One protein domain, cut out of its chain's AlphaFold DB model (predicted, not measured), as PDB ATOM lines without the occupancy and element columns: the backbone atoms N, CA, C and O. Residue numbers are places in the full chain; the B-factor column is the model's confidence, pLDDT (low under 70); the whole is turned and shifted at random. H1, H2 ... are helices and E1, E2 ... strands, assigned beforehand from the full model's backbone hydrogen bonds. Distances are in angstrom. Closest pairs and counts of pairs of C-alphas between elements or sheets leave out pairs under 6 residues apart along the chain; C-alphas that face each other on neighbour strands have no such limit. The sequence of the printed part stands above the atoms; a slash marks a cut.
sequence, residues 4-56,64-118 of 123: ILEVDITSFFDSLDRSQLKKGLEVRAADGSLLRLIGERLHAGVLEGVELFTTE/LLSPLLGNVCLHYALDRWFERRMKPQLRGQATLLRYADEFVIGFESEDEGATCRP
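Overview. This is residues 4 to 56 and 64 to 118 of the 123 residues of the protein "Reverse transcriptase domain-containing protein" of Deltaproteobacteria bacterium (UniProt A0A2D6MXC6). One long helix, H3, makes the length of the model, with a small sheet of three strands beside its later part and two shorter helices, H1 and H2, standing crosswise to it toward its beginning. A short helix, H4, packs on the sheet at the end away from H1 and H2, and the tail of residues 47 to 56 sticks out. The printed part has 108 residues with four named helices and three named strands, in the order E1 H1 H2 H3 E2 E3 H4; the sheet runs E1 E3 E2, all antiparallel, and the class is mixed, helices and strands. The whole is loose, with a radius of gyration of the C-alphas of 17.0 A, and flat, spanning 50 by 37 by 19 A.

Arrangement. E1, residues 4 to 7, is an edge strand antiparallel to E3, residues 102 to 107, with N 5 and O 105 2.9 A apart, within hydrogen-bond range. E3 forms a hairpin with E2, residues 95 to 99, the other edge strand; N 97 and O 104 are 2.9 A apart, within hydrogen-bond range. H1, residues 18 to 26, is not on the sheet. H1 and H2, residues 32 to 47, form a helical hairpin, running opposite ways at a shallow tilt of 25 degrees. They only just touch, with 3 pairs of C-alphas within 8 A; H2 does so with residue 35 alone, and the closest C-alphas are those of Leu 25 and Leu 35, 7.5 A apart. H3, residues 65 to 89, touches H1 with residues 69 to 76 alone, about perpendicular at 85 degrees; the closest C-alphas are those of Leu 21 and Cys 73, 5.7 A apart. H2 and H3 are close but not clearly touching, with the closest C-alphas, those of Ile 38 and Leu 65, 7.8 A apart. H3 only grazes the sheet, with residues 71 to 87. H4, residues 110 to 116, also only grazes it. Every O i to N i+4 pair is within hydrogen-bond range in H1, but 11 of 12 are in H2, 14 of 21 in H3 and 1 of 3 in H4, where 4 of 4 O i to N i+3 pairs are.

Along the chain. E1 begins at C-alpha 4, (-43.828, 16.677, 23.668). H2 is 22.3 A from first to last C-alpha. H3, 34.5 A, begins at C-alpha 65, (-29.140, 41.953, 32.181), and has a kink of 28 degrees near residue 74. E3 is 17.2 A long, and H4 ends at C-alpha 116, (-51.410, 24.610, 22.609).

Size, cuts and confidence. The C-alphas farthest apart are those of Glu 56 and Arg 91, 55.8 A. Residues 57 to 63 are not printed, and C-alphas 56 and 64 are 20.6 A apart across this cut. Of the links printed whole, none is long. The mean pLDDT of the printed part is 70.5; 47 residues are under 70, among them residues 8 to 21 and 35 to 56.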
ATOM      1  N   ILE A   4     -44.665  15.502  23.419       84.50
ATOM      2  CA  ILE A   4     -43.828  16.677  23.668       84.50
ATOM      3  C   ILE A   4     -44.016  17.639  22.498       84.50
ATOM      4  O   ILE A   4     -43.909  17.239  21.340       84.50
ATOM      5  N   LEU A   5     -44.303  18.899  22.812       83.75
ATOM      6  CA  LEU A   5     -44.292  20.007  21.867       83.75
ATOM      7  C   LEU A   5     -43.074  20.876  22.160       83.75
ATOM      8  O   LEU A   5     -42.993  21.494  23.223       83.75
ATOM      9  N   GLU A   6     -42.147  20.915  21.215       81.25
ATOM     10  CA  GLU A   6     -41.043  21.866  21.205       81.25
ATOM     11  C   GLU A   6     -41.517  23.159  20.543       81.25
ATOM     12  O   GLU A   6     -42.161  23.128  19.490       81.25
ATOM     13  N   VAL A   7     -41.260  24.289  21.198       75.19
ATOM     14  CA  VAL A   7     -41.636  25.607  20.690       75.19
ATOM     15  C   VAL A   7     -40.406  26.493  20.741       75.19
ATOM     16  O   VAL A   7     -39.821  26.697  21.802       75.19
ATOM     17  N   ASP A   8     -40.046  27.025  19.583       66.88
ATOM     18  CA  ASP A   8     -38.940  27.958  19.433       66.88
ATOM     19  C   ASP A   8     -39.482  29.396  19.386       66.88
ATOM     20  O   ASP A   8     -40.454  29.680  18.673       66.88
ATOM     21  N   ILE A   9     -38.887  30.304  20.166       65.88
ATOM     22  CA  ILE A   9     -39.229  31.729  20.128       65.88
ATOM     23  C   ILE A   9     -38.229  32.439  19.229       65.88
ATOM     24  O   ILE A   9     -37.193  32.935  19.671       65.88
ATOM     25  N   THR A  10     -38.575  32.581  17.956       57.84
ATOM     26  CA  THR A  10     -37.761  33.388  17.051       57.84
ATOM     27  C   THR A  10     -37.826  34.866  17.463       57.84
ATOM     28  O   THR A  10     -38.909  35.443  17.582       57.84
ATOM     29  N   SER A  11     -36.662  35.498  17.663       57.59
ATOM     30  CA  SER A  11     -36.512  36.954  17.870       57.59
ATOM     31  C   SER A  11     -37.346  37.547  19.025       57.59
ATOM     32  O   SER A  11     -37.967  38.608  18.910       57.59
ATOM     33  N   PHE A  12     -37.336  36.874  20.181       59.94
ATOM     34  CA  PHE A  12     -38.002  37.342  21.404       59.94
ATOM     35  C   PHE A  12     -37.555  38.743  21.851       59.94
ATOM     36  O   PHE A  12     -38.371  39.567  22.259       59.94
ATOM     37  N   PHE A  13     -36.249  39.014  21.790       56.72
ATOM     38  CA  PHE A  13     -35.684  40.276  22.272       56.72
ATOM     39  C   PHE A  13     -35.962  41.452  21.332       56.72
ATOM     40  O   PHE A  13     -36.133  42.573  21.812       56.72
ATOM     41  N   ASP A  14     -36.075  41.196  20.027       56.34
ATOM     42  CA  ASP A  14     -36.325  42.235  19.022       56.34
ATOM     43  C   ASP A  14     -37.782  42.728  19.057       56.34
ATOM     44  O   ASP A  14     -38.054  43.897  18.789       56.34
ATOM     45  N   SER A  15     -38.717  41.853  19.447       55.31
ATOM     46  CA  SER A  15     -40.164  42.124  19.525       55.31
ATOM     47  C   SER A  15     -40.656  42.501  20.933       55.31
ATOM     48  O   SER A  15     -41.857  42.646  21.174       55.31
ATOM     49  N   LEU A  16     -39.744  42.674  21.895       64.56
ATOM     50  CA  LEU A  16     -40.102  42.809  23.304       64.56
ATOM     51  C   LEU A  16     -40.745  44.175  23.614       64.56
ATOM     52  O   LEU A  16     -40.086  45.220  23.620       64.56
ATOM     53  N   ASP A  17     -42.037  44.169  23.959       66.12
ATOM     54  CA  ASP A  17     -42.761  45.365  24.403       66.12
ATOM     55  C   ASP A  17     -42.208  45.866  25.750       66.12
ATOM     56  O   ASP A  17     -42.507  45.361  26.841       66.12
ATOM     57  N   ARG A  18     -41.401  46.927  25.671       66.12
ATOM     58  CA  ARG A  18     -40.752  47.576  26.819       66.12
ATOM     59  C   ARG A  18     -41.738  48.043  27.884       66.12
ATOM     60  O   ARG A  18     -41.387  48.077  29.066       66.12
ATOM     61  N   SER A  19     -42.958  48.411  27.496       67.00
ATOM     62  CA  SER A  19     -43.980  48.848  28.445       67.00
ATOM     63  C   SER A  19     -44.462  47.682  29.311       67.00
ATOM     64  O   SER A  19     -44.678  47.853  30.514       67.00
ATOM     65  N   GLN A  20     -44.560  46.483  28.733       69.00
ATOM     66  CA  GLN A  20     -44.926  45.269  29.455       69.00
ATOM     67  C   GLN A  20     -43.788  44.770  30.340       69.00
ATOM     68  O   GLN A  20     -44.040  44.396  31.485       69.00
ATOM     69  N   LEU A  21     -42.538  44.851  29.871       69.56
ATOM     70  CA  LEU A  21     -41.371  44.539  30.698       69.56
ATOM     71  C   LEU A  21     -41.297  45.444  31.928       69.56
ATOM     72  O   LEU A  21     -41.124  44.954  33.042       69.56
ATOM     73  N   LYS A  22     -41.478  46.757  31.742       70.56
ATOM     74  CA  LYS A  22     -41.461  47.723  32.843       70.56
ATOM     75  C   LYS A  22     -42.557  47.422  33.866       70.56
ATOM     76  O   LYS A  22     -42.252  47.327  35.049       70.56
ATOM     77  N   LYS A  23     -43.793  47.175  33.416       73.62
ATOM     78  CA  LYS A  23     -44.904  46.769  34.298       73.62
ATOM     79  C   LYS A  23     -44.594  45.474  35.052       73.62
ATOM     80  O   LYS A  23     -44.874  45.370  36.240       73.62
ATOM     81  N   GLY A  24     -44.005  44.483  34.378       73.12
ATOM     82  CA  GLY A  24     -43.595  43.224  35.002       73.12
ATOM     83  C   GLY A  24     -42.512  43.417  36.067       73.12
ATOM     84  O   GLY A  24     -42.572  42.796  37.128       73.12
ATOM     85  N   LEU A  25     -41.552  44.308  35.816       73.94
ATOM     86  CA  LEU A  25     -40.512  44.663  36.779       73.94
ATOM     87  C   LEU A  25     -41.071  45.456  37.961       73.94
ATOM     88  O   LEU A  25     -40.728  45.133  39.089       73.94
ATOM     89  N   GLU A  26     -41.967  46.417  37.735       77.19
ATOM     90  CA  GLU A  26     -42.623  47.212  38.790       77.19
ATOM     91  C   GLU A  26     -43.407  46.339  39.785       77.19
ATOM     92  O   GLU A  26     -43.499  46.668  40.964       77.19
ATOM     93  N   VAL A  27     -43.920  45.182  39.348       76.50
ATOM     94  CA  VAL A  27     -44.579  44.207  40.238       76.50
ATOM     95  C   VAL A  27     -43.601  43.569  41.234       76.50
ATOM     96  O   VAL A  27     -44.024  43.145  42.310       76.50
ATOM     97  N   ARG A  28     -42.309  43.457  40.896       72.31
ATOM     98  CA  ARG A  28     -41.293  42.784  41.729       72.31
ATOM     99  C   ARG A  28     -40.265  43.725  42.351       72.31
ATOM    100  O   ARG A  28     -39.726  43.404  43.404       72.31
ATOM    101  N   ALA A  29     -39.987  44.856  41.718       71.31
ATOM    102  CA  ALA A  29     -39.014  45.843  42.143       71.31
ATOM    103  C   ALA A  29     -39.717  47.192  42.328       71.31
ATOM    104  O   ALA A  29     -40.136  47.824  41.362       71.31
ATOM    105  N   ALA A  30     -39.820  47.637  43.581       64.06
ATOM    106  CA  ALA A  30     -40.400  48.934  43.934       64.06
ATOM    107  C   ALA A  30     -39.399  50.102  43.802       64.06
ATOM    108  O   ALA A  30     -39.781  51.264  43.925       64.06
ATOM    109  N   ASP A  31     -38.113  49.811  43.575       76.25
ATOM    110  CA  ASP A  31     -37.063  50.825  43.495       76.25
ATOM    111  C   ASP A  31     -37.009  51.471  42.101       76.25
ATOM    112  O   ASP A  31     -36.528  50.886  41.124       76.25
ATOM    113  N   GLY A  32     -37.472  52.720  42.021       67.94
ATOM    114  CA  GLY A  32     -37.446  53.519  40.798       67.94
ATOM    115  C   GLY A  32     -36.039  53.804  40.257       67.94
ATOM    116  O   GLY A  32     -35.881  53.975  39.047       67.94
ATOM    117  N   SER A  33     -35.007  53.806  41.104       71.94
ATOM    118  CA  SER A  33     -33.613  54.001  40.684       71.94
ATOM    119  C   SER A  33     -33.088  52.774  39.946       71.94
ATOM    120  O   SER A  33     -32.455  52.910  38.899       71.94
ATOM    121  N   LEU A  34     -33.413  51.575  40.440       70.62
ATOM    122  CA  LEU A  34     -33.089  50.314  39.772       70.62
ATOM    123  C   LEU A  34     -33.823  50.192  38.431       70.62
ATOM    124  O   LEU A  34     -33.208  49.857  37.419       70.62
ATOM    125  N   LEU A  35     -35.118  50.523  38.398       69.88
ATOM    126  CA  LEU A  35     -35.908  50.521  37.162       69.88
ATOM    127  C   LEU A  35     -35.354  51.504  36.122       69.88
ATOM    128  O   LEU A  35     -35.321  51.184  34.932       69.88
ATOM    129  N   ARG A  36     -34.878  52.677  36.558       68.62
ATOM    130  CA  ARG A  36     -34.226  53.656  35.679       68.62
ATOM    131  C   ARG A  36     -32.922  53.115  35.097       68.62
ATOM    132  O   ARG A  36     -32.742  53.191  33.888       68.62
ATOM    133  N   LEU A  37     -32.062  52.516  35.923       69.50
ATOM    134  CA  LEU A  37     -30.798  51.916  35.474       69.50
ATOM    135  C   LEU A  37     -31.024  50.775  34.474       69.50
ATOM    136  O   LEU A  37     -30.318  50.677  33.471       69.50
ATOM    137  N   ILE A  38     -32.033  49.934  34.710       69.62
ATOM    138  CA  ILE A  38     -32.442  48.887  33.767       69.62
ATOM    139  C   ILE A  38     -32.918  49.513  32.448       69.62
ATOM    140  O   ILE A  38     -32.501  49.075  31.377       69.62
ATOM    141  N   GLY A  39     -33.741  50.564  32.515       64.94
ATOM    142  CA  GLY A  39     -34.209  51.303  31.341       64.94
ATOM    143  C   GLY A  39     -33.075  51.925  30.521       64.94
ATOM    144  O   GLY A  39     -33.071  51.806  29.299       64.94
ATOM    145  N   GLU A  40     -32.080  52.526  31.175       64.62
ATOM    146  CA  GLU A  40     -30.895  53.106  30.524       64.62
ATOM    147  C   GLU A  40     -30.050  52.037  29.818       64.62
ATOM    148  O   GLU A  40     -29.609  52.237  28.686       64.62
ATOM    149  N   ARG A  41     -29.877  50.863  30.438       63.06
ATOM    150  CA  ARG A  41     -29.145  49.739  29.831       63.06
ATOM    151  C   ARG A  41     -29.900  49.102  28.664       63.06
ATOM    152  O   ARG A  41     -29.268  48.719  27.685       63.06
ATOM    153  N   LEU A  42     -31.229  49.036  28.736       60.12
ATOM    154  CA  LEU A  42     -32.078  48.610  27.617       60.12
ATOM    155  C   LEU A  42     -32.059  49.613  26.455       60.12
ATOM    156  O   LEU A  42     -32.151  49.208  25.300       60.12
ATOM    157  N   HIS A  43     -31.942  50.912  26.741       54.25
ATOM    158  CA  HIS A  43     -31.836  51.952  25.716       54.25
ATOM    159  C   HIS A  43     -30.483  51.901  24.997       54.25
ATOM    160  O   HIS A  43     -30.451  51.939  23.770       54.25
ATOM    161  N   ALA A  44     -29.389  51.727  25.747       52.84
ATOM    162  CA  ALA A  44     -28.043  51.586  25.195       52.84
ATOM    163  C   ALA A  44     -27.913  50.380  24.247       52.84
ATOM    164  O   ALA A  44     -27.254  50.492  23.223       52.84
ATOM    165  N   GLY A  45     -28.596  49.264  24.537       44.44
ATOM    166  CA  GLY A  45     -28.590  48.080  23.669       44.44
ATOM    167  C   GLY A  45     -29.410  48.198  22.378       44.44
ATOM    168  O   GLY A  45     -29.261  47.351  21.511       44.44
ATOM    169  N   VAL A  46     -30.278  49.212  22.233       42.53
ATOM    170  CA  VAL A  46     -31.111  49.404  21.022       42.53
ATOM    171  C   VAL A  46     -30.740  50.659  20.229       42.53
ATOM    172  O   VAL A  46     -31.106  50.789  19.065       42.53
ATOM    173  N   LEU A  47     -29.967  51.575  20.818       33.69
ATOM    174  CA  LEU A  47     -29.340  52.666  20.067       33.69
ATOM    175  C   LEU A  47     -28.224  52.177  19.128       33.69
ATOM    176  O   LEU A  47     -27.915  52.868  18.163       33.69
ATOM    177  N   GLU A  48     -27.700  50.968  19.338       35.56
ATOM    178  CA  GLU A  48     -26.835  50.248  18.389       35.56
ATOM    179  C   GLU A  48     -27.663  49.322  17.483       35.56
ATOM    180  O   GLU A  48     -27.430  48.123  17.376       35.56
ATOM    181  N   GLY A  49     -28.671  49.884  16.815       36.06
ATOM    182  CA  GLY A  49     -29.489  49.174  15.827       36.06
ATOM    183  C   GLY A  49     -28.764  48.789  14.529       36.06
ATOM    184  O   GLY A  49     -29.437  48.422  13.572       36.06
ATOM    185  N   VAL A  50     -27.435  48.891  14.443       33.91
ATOM    186  CA  VAL A  50     -26.639  48.486  13.275       33.91
ATOM    187  C   VAL A  50     -25.240  48.098  13.765       33.91
ATOM    188  O   VAL A  50     -24.518  48.948  14.267       33.91
ATOM    189  N   GLU A  51     -24.886  46.822  13.600       28.75
ATOM    190  CA  GLU A  51     -23.564  46.226  13.858       28.75
ATOM    191  C   GLU A  51     -23.063  46.249  15.313       28.75
ATOM    192  O   GLU A  51     -22.550  47.239  15.829       28.75
ATOM    193  N   LEU A  52     -23.090  45.067  15.942       37.31
ATOM    194  CA  LEU A  52     -22.153  44.723  17.011       37.31
ATOM    195  C   LEU A  52     -20.730  44.882  16.454       37.31
ATOM    196  O   LEU A  52     -20.207  43.972  15.809       37.31
ATOM    197  N   PHE A  53     -20.107  46.039  16.673       28.72
ATOM    198  CA  PHE A  53     -18.706  46.229  16.327       28.72
ATOM    199  C   PHE A  53     -17.852  45.268  17.152       28.72
ATOM    200  O   PHE A  53     -17.815  45.293  18.384       28.72
ATOM    201  N   THR A  54     -17.153  44.403  16.426       30.14
ATOM    202  CA  THR A  54     -16.088  43.535  16.906       30.14
ATOM    203  C   THR A  54     -15.024  44.357  17.630       30.14
ATOM    204  O   THR A  54     -14.357  45.189  17.019       30.14
ATOM    205  N   THR A  55     -14.805  44.099  18.917       30.38
ATOM    206  CA  THR A  55     -13.586  44.548  19.602       30.38
ATOM    207  C   THR A  55     -12.454  43.568  19.304       30.38
ATOM    208  O   THR A  55     -12.545  42.393  19.663       30.38
ATOM    209  N   GLU A  56     -11.372  44.060  18.692       38.31
ATOM    210  CA  GLU A  56     -10.162  43.313  18.288       38.31
ATOM    211  C   GLU A  56      -9.374  42.686  19.460       38.31
ATOM    212  O   GLU A  56      -8.350  42.038  19.266       38.31
ATOM    213  N   LEU A  64     -25.309  41.537  30.525       62.81
ATOM    214  CA  LEU A  64     -25.647  40.497  31.517       62.81
ATOM    215  C   LEU A  64     -27.104  40.582  32.007       62.81
ATOM    216  O   LEU A  64     -27.645  39.623  32.553       62.81
ATOM    217  N   LEU A  65     -27.748  41.734  31.816       69.06
ATOM    218  CA  LEU A  65     -29.140  41.953  32.181       69.06
ATOM    219  C   LEU A  65     -30.112  41.340  31.171       69.06
ATOM    220  O   LEU A  65     -31.227  41.011  31.559       69.06
ATOM    221  N   SER A  66     -29.719  41.155  29.909       68.31
ATOM    222  CA  SER A  66     -30.597  40.625  28.857       68.31
ATOM    223  C   SER A  66     -31.227  39.265  29.218       68.31
ATOM    224  O   SER A  66     -32.458  39.192  29.279       68.31
ATOM    225  N   PRO A  67     -30.462  38.215  29.590       71.38
ATOM    226  CA  PRO A  67     -31.054  36.923  29.962       71.38
ATOM    227  C   PRO A  67     -31.921  36.998  31.230       71.38
ATOM    228  O   PRO A  67     -32.913  36.278  31.358       71.38
ATOM    229  N   LEU A  68     -31.602  37.894  32.170       75.88
ATOM    230  CA  LEU A  68     -32.420  38.107  33.367       75.88
ATOM    231  C   LEU A  68     -33.768  38.753  33.014       75.88
ATOM    232  O   LEU A  68     -34.822  38.297  33.458       75.88
ATOM    233  N   LEU A  69     -33.737  39.811  32.207       72.81
ATOM    234  CA  LEU A  69     -34.924  40.548  31.782       72.81
ATOM    235  C   LEU A  69     -35.813  39.702  30.873       72.81
ATOM    236  O   LEU A  69     -37.036  39.731  31.026       72.81
ATOM    237  N   GLY A  70     -35.209  38.892  30.003       74.50
ATOM    238  CA  GLY A  70     -35.940  37.942  29.177       74.50
ATOM    239  C   GLY A  70     -36.724  36.940  30.024       74.50
ATOM    240  O   GLY A  70     -37.922  36.760  29.821       74.50
ATOM    241  N   ASN A  71     -36.104  36.400  31.078       82.12
ATOM    242  CA  ASN A  71     -36.779  35.513  32.028       82.12
ATOM    243  C   ASN A  71     -37.943  36.184  32.772       82.12
ATOM    244  O   ASN A  71     -38.978  35.550  32.985       82.12
ATOM    245  N   VAL A  72     -37.806  37.456  33.165       79.88
ATOM    246  CA  VAL A  72     -38.914  38.209  33.777       79.88
ATOM    247  C   VAL A  72     -40.065  38.363  32.787       79.88
ATOM    248  O   VAL A  72     -41.214  38.152  33.165       79.88
ATOM    249  N   CYS A  73     -39.778  38.697  31.532       76.81
ATOM    250  CA  CYS A  73     -40.806  38.848  30.509       76.81
ATOM    251  C   CYS A  73     -41.524  37.517  30.222       76.81
ATOM    252  O   CYS A  73     -42.751  37.452  30.339       76.81
ATOM    253  N   LEU A  74     -40.773  36.437  29.973       80.44
ATOM    254  CA  LEU A  74     -41.319  35.094  29.733       80.44
ATOM    255  C   LEU A  74     -42.126  34.571  30.923       80.44
ATOM    256  O   LEU A  74     -43.122  33.879  30.735       80.44
ATOM    257  N   HIS A  75     -41.797  34.979  32.149       86.00
ATOM    258  CA  HIS A  75     -42.625  34.644  33.301       86.00
ATOM    259  C   HIS A  75     -44.062  35.176  33.194       86.00
ATOM    260  O   HIS A  75     -45.021  34.498  33.573       86.00
ATOM    261  N   TYR A  76     -44.236  36.403  32.700       80.69
ATOM    262  CA  TYR A  76     -45.563  37.005  32.572       80.69
ATOM    263  C   TYR A  76     -46.260  36.615  31.267       80.69
ATOM    264  O   TYR A  76     -47.470  36.390  31.295       80.69
ATOM    265  N   ALA A  77     -45.513  36.519  30.167       77.44
ATOM    266  CA  ALA A  77     -46.054  36.216  28.846       77.44
ATOM    267  C   ALA A  77     -46.333  34.719  28.640       77.44
ATOM    268  O   ALA A  77     -47.378  34.370  28.103       77.44
ATOM    269  N   LEU A  78     -45.434  33.841  29.099       83.44
ATOM    270  CA  LEU A  78     -45.493  32.396  28.866       83.44
ATOM    271  C   LEU A  78     -45.895  31.627  30.128       83.44
ATOM    272  O   LEU A  78     -46.959  31.008  30.131       83.44
ATOM    273  N   ASP A  79     -45.121  31.703  31.219       88.00
ATOM    274  CA  ASP A  79     -45.351  30.848  32.400       88.00
ATOM    275  C   ASP A  79     -46.751  31.091  32.999       88.00
ATOM    276  O   ASP A  79     -47.519  30.164  33.271       88.00
ATOM    277  N   ARG A  80     -47.129  32.367  33.169       87.12
ATOM    278  CA  ARG A  80     -48.456  32.740  33.684       87.12
ATOM    279  C   ARG A  80     -49.589  32.428  32.718       87.12
ATOM    280  O   ARG A  80     -50.666  32.053  33.185       87.12
ATOM    281  N   TRP A  81     -49.380  32.614  31.418       85.88
ATOM    282  CA  TRP A  81     -50.374  32.259  30.406       85.88
ATOM    283  C   TRP A  81     -50.630  30.751  30.415       85.88
ATOM    284  O   TRP A  81     -51.788  30.328  30.469       85.88
ATOM    285  N   PHE A  82     -49.568  29.947  30.473       87.88
ATOM    286  CA  PHE A  82     -49.665  28.495  30.505       87.88
ATOM    287  C   PHE A  82     -50.434  28.020  31.743       87.88
ATOM    288  O   PHE A  82     -51.450  27.337  31.616       87.88
ATOM    289  N   GLU A  83     -50.028  28.451  32.939       89.75
ATOM    290  CA  GLU A  83     -50.652  28.002  34.189       89.75
ATOM    291  C   GLU A  83     -52.099  28.488  34.356       89.75
ATOM    292  O   GLU A  83     -52.949  27.750  34.849       89.75
ATOM    293  N   ARG A  84     -52.410  29.729  33.955       87.69
ATOM    294  CA  ARG A  84     -53.734  30.322  34.215       87.69
ATOM    295  C   ARG A  84     -54.735  30.109  33.098       87.69
ATOM    296  O   ARG A  84     -55.933  30.100  33.367       87.69
ATOM    297  N   ARG A  85     -54.272  30.028  31.850       84.25
ATOM    298  CA  ARG A  85     -55.156  29.958  30.688       84.25
ATOM    299  C   ARG A  85     -55.124  28.593  30.039       84.25
ATOM    300  O   ARG A  85     -56.197  28.078  29.754       84.25
ATOM    301  N   MET A  86     -53.950  28.005  29.824       83.88
ATOM    302  CA  MET A  86     -53.849  26.737  29.094       83.88
ATOM    303  C   MET A  86     -54.171  25.539  29.963       83.88
ATOM    304  O   MET A  86     -55.099  24.805  29.651       83.88
ATOM    305  N   LYS A  87     -53.474  25.383  31.088       85.75
ATOM    306  CA  LYS A  87     -53.609  24.228  31.978       85.75
ATOM    307  C   LYS A  87     -55.059  23.928  32.401       85.75
ATOM    308  O   LYS A  87     -55.416  22.757  32.377       85.75
ATOM    309  N   PRO A  88     -55.934  24.918  32.685       87.81
ATOM    310  CA  PRO A  88     -57.343  24.645  33.000       87.81
ATOM    311  C   PRO A  88     -58.200  24.161  31.820       87.81
ATOM    312  O   PRO A  88     -59.302  23.669  32.037       87.81
ATOM    313  N   GLN A  89     -57.748  24.355  30.577       84.88
ATOM    314  CA  GLN A  89     -58.441  23.887  29.370       84.88
ATOM    315  C   GLN A  89     -58.032  22.462  28.977       84.88
ATOM    316  O   GLN A  89     -58.707  21.840  28.156       84.88
ATOM    317  N   LEU A  90     -56.936  21.957  29.545       84.12
ATOM    318  CA  LEU A  90     -56.425  20.615  29.295       84.12
ATOM    319  C   LEU A  90     -57.119  19.618  30.227       84.12
ATOM    320  O   LEU A  90     -57.512  19.954  31.344       84.12
ATOM    321  N   ARG A  91     -57.322  18.399  29.734       83.12
ATOM    322  CA  ARG A  91     -58.017  17.331  30.461       83.12
ATOM    323  C   ARG A  91     -57.029  16.469  31.241       83.12
ATOM    324  O   ARG A  91     -57.370  16.013  32.329       83.12
ATOM    325  N   GLY A  92     -55.849  16.239  30.671       84.12
ATOM    326  CA  GLY A  92     -54.769  15.449  31.251       84.12
ATOM    327  C   GLY A  92     -53.693  16.290  31.935       84.12
ATOM    328  O   GLY A  92     -53.780  17.518  32.048       84.12
ATOM    329  N   GLN A  93     -52.646  15.614  32.407       85.06
ATOM    330  CA  GLN A  93     -51.503  16.298  33.006       85.06
ATOM    331  C   GLN A  93     -50.666  17.016  31.935       85.06
ATOM    332  O   GLN A  93     -50.188  16.401  30.982       85.06
ATOM    333  N   ALA A  94     -50.410  18.310  32.152       88.38
ATOM    334  CA  ALA A  94     -49.541  19.122  31.308       88.38
ATOM    335  C   ALA A  94     -48.412  19.771  32.116       88.38
ATOM    336  O   ALA A  94     -48.598  20.163  33.273       88.38
ATOM    337  N   THR A  95     -47.221  19.880  31.527       89.94
ATOM    338  CA  THR A  95     -46.046  20.483  32.180       89.94
ATOM    339  C   THR A  95     -45.237  21.297  31.187       89.94
ATOM    340  O   THR A  95     -44.857  20.791  30.137       89.94
ATOM    341  N   LEU A  96     -44.962  22.547  31.552       90.25
ATOM    342  CA  LEU A  96     -44.045  23.438  30.851       90.25
ATOM    343  C   LEU A  96     -42.656  23.312  31.488       90.25
ATOM    344  O   LEU A  96     -42.505  23.543  32.688       90.25
ATOM    345  N   LEU A  97     -41.652  22.967  30.685       89.69
ATOM    346  CA  LEU A  97     -40.241  22.997  31.058       89.69
ATOM    347  C   LEU A  97     -39.551  24.062  30.208       89.69
ATOM    348  O   LEU A  97     -39.624  24.008  28.984       89.69
ATOM    349  N   ARG A  98     -38.890  25.025  30.851       88.31
ATOM    350  CA  ARG A  98     -38.266  26.165  30.175       88.31
ATOM    351  C   ARG A  98     -36.845  26.396  30.666       88.31
ATOM    352  O   ARG A  98     -36.598  26.372  31.872       88.31
ATOM    353  N   TYR A  99     -35.950  26.685  29.732       84.31
ATOM    354  CA  TYR A  99     -34.587  27.125  29.974       84.31
ATOM    355  C   TYR A  99     -34.310  28.372  29.130       84.31
ATOM    356  O   TYR A  99     -34.225  28.297  27.913       84.31
ATOM    357  N   ALA A 100     -34.190  29.527  29.792       82.12
ATOM    358  CA  ALA A 100     -34.135  30.825  29.118       82.12
ATOM    359  C   ALA A 100     -35.317  31.002  28.138       82.12
ATOM    360  O   ALA A 100     -36.467  31.039  28.591       82.12
ATOM    361  N   ASP A 101     -35.025  31.140  26.848       75.19
ATOM    362  CA  ASP A 101     -35.945  31.280  25.720       75.19
ATOM    363  C   ASP A 101     -36.381  29.946  25.096       75.19
ATOM    364  O   ASP A 101     -37.436  29.900  24.466       75.19
ATOM    365  N   GLU A 102     -35.664  28.851  25.353       81.56
ATOM    366  CA  GLU A 102     -36.038  27.510  24.897       81.56
ATOM    367  C   GLU A 102     -37.044  26.862  25.858       81.56
ATOM    368  O   GLU A 102     -36.865  26.862  27.085       81.56
ATOM    369  N   PHE A 103     -38.118  26.268  25.332       85.94
ATOM    370  CA  PHE A 103     -39.076  25.538  26.157       85.94
ATOM    371  C   PHE A 103     -39.764  24.382  25.440       85.94
ATOM    372  O   PHE A 103     -39.954  24.361  24.227       85.94
ATOM    373  N   VAL A 104     -40.196  23.419  26.251       88.56
ATOM    374  CA  VAL A 104     -40.989  22.274  25.820       88.56
ATOM    375  C   VAL A 104     -42.230  22.147  26.689       88.56
ATOM    376  O   VAL A 104     -42.208  22.414  27.895       88.56
ATOM    377  N   ILE A 105     -43.325  21.712  26.077       88.44
ATOM    378  CA  ILE A 105     -44.563  21.411  26.788       88.44
ATOM    379  C   ILE A 105     -44.869  19.927  26.631       88.44
ATOM    380  O   ILE A 105     -45.029  19.424  25.520       88.44
ATOM    381  N   GLY A 106     -44.932  19.224  27.757       88.62
ATOM    382  CA  GLY A 106     -45.325  17.822  27.822       88.62
ATOM    383  C   GLY A 106     -46.823  17.670  28.072       88.62
ATOM    384  O   GLY A 106     -47.368  18.356  28.943       88.62
ATOM    385  N   PHE A 107     -47.455  16.737  27.358       86.69
ATOM    386  CA  PHE A 107     -48.881  16.413  27.462       86.69
ATOM    387  C   PHE A 107     -49.126  14.911  27.650       86.69
ATOM    388  O   PHE A 107     -48.257  14.057  27.411       86.69
ATOM    389  N   GLU A 108     -50.340  14.582  28.087       83.00
ATOM    390  CA  GLU A 108     -50.810  13.206  28.217       83.00
ATOM    391  C   GLU A 108     -51.466  12.703  26.922       83.00
ATOM    392  O   GLU A 108     -51.213  11.563  26.528       83.00
ATOM    393  N   SER A 109     -52.211  13.565  26.218       79.31
ATOM    394  CA  SER A 109     -52.867  13.250  24.939       79.31
ATOM    395  C   SER A 109     -52.311  14.064  23.759       79.31
ATOM    396  O   SER A 109     -51.887  15.205  23.926       79.31
ATOM    397  N   GLU A 110     -52.354  13.494  22.550       73.38
ATOM    398  CA  GLU A 110     -51.927  14.150  21.301       73.38
ATOM    399  C   GLU A 110     -52.820  15.353  20.950       73.38
ATOM    400  O   GLU A 110     -52.327  16.419  20.576       73.38
ATOM    401  N   ASP A 111     -54.136  15.211  21.154       74.62
ATOM    402  CA  ASP A 111     -55.141  16.245  20.860       74.62
ATOM    403  C   ASP A 111     -54.903  17.551  21.648       74.62
ATOM    404  O   ASP A 111     -55.252  18.652  21.213       74.62
ATOM    405  N   GLU A 112     -54.270  17.449  22.818       72.38
ATOM    406  CA  GLU A 112     -53.944  18.589  23.681       72.38
ATOM    407  C   GLU A 112     -52.804  19.439  23.111       72.38
ATOM    408  O   GLU A 112     -52.816  20.669  23.244       72.38
ATOM    409  N   GLY A 113     -51.869  18.807  22.394       65.94
ATOM    410  CA  GLY A 113     -50.784  19.496  21.703       65.94
ATOM    411  C   GLY A 113     -51.302  20.453  20.627       65.94
ATOM    412  O   GLY A 113     -50.797  21.568  20.495       65.94
ATOM    413  N   ALA A 114     -52.368  20.078  19.909       68.19
ATOM    414  CA  ALA A 114     -53.001  20.937  18.905       68.19
ATOM    415  C   ALA A 114     -53.653  22.187  19.524       68.19
ATOM    416  O   ALA A 114     -53.596  23.269  18.941       68.19
ATOM    417  N   THR A 115     -54.202  22.060  20.735       69.31
ATOM    418  CA  THR A 115     -54.812  23.176  21.475       69.31
ATOM    419  C   THR A 115     -53.767  24.192  21.945       69.31
ATOM    420  O   THR A 115     -54.088  25.369  22.090       69.31
ATOM    421  N   CYS A 116     -52.514  23.764  22.144       63.25
ATOM    422  CA  CYS A 116     -51.410  24.610  22.609       63.25
ATOM    423  C   CYS A 116     -50.578  25.269  21.504       63.25
ATOM    424  O   CYS A 116     -49.775  26.148  21.807       63.25
ATOM    425  N   ARG A 117     -50.811  24.929  20.229       63.00
ATOM    426  CA  ARG A 117     -50.150  25.589  19.091       63.00
ATOM    427  C   ARG A 117     -50.393  27.099  18.939       63.00
ATOM    428  O   ARG A 117     -49.501  27.739  18.393       63.00
ATOM    429  N   PRO A 118     -51.509  27.720  19.376       58.12
ATOM    430  CA  PRO A 118     -51.710  29.150  19.180       58.12
ATOM    431  C   PRO A 118     -51.038  29.974  20.287       58.12
ATOM    432  O   PRO A 118     -51.630  30.946  20.759       58.12
TER     433      PRO A 118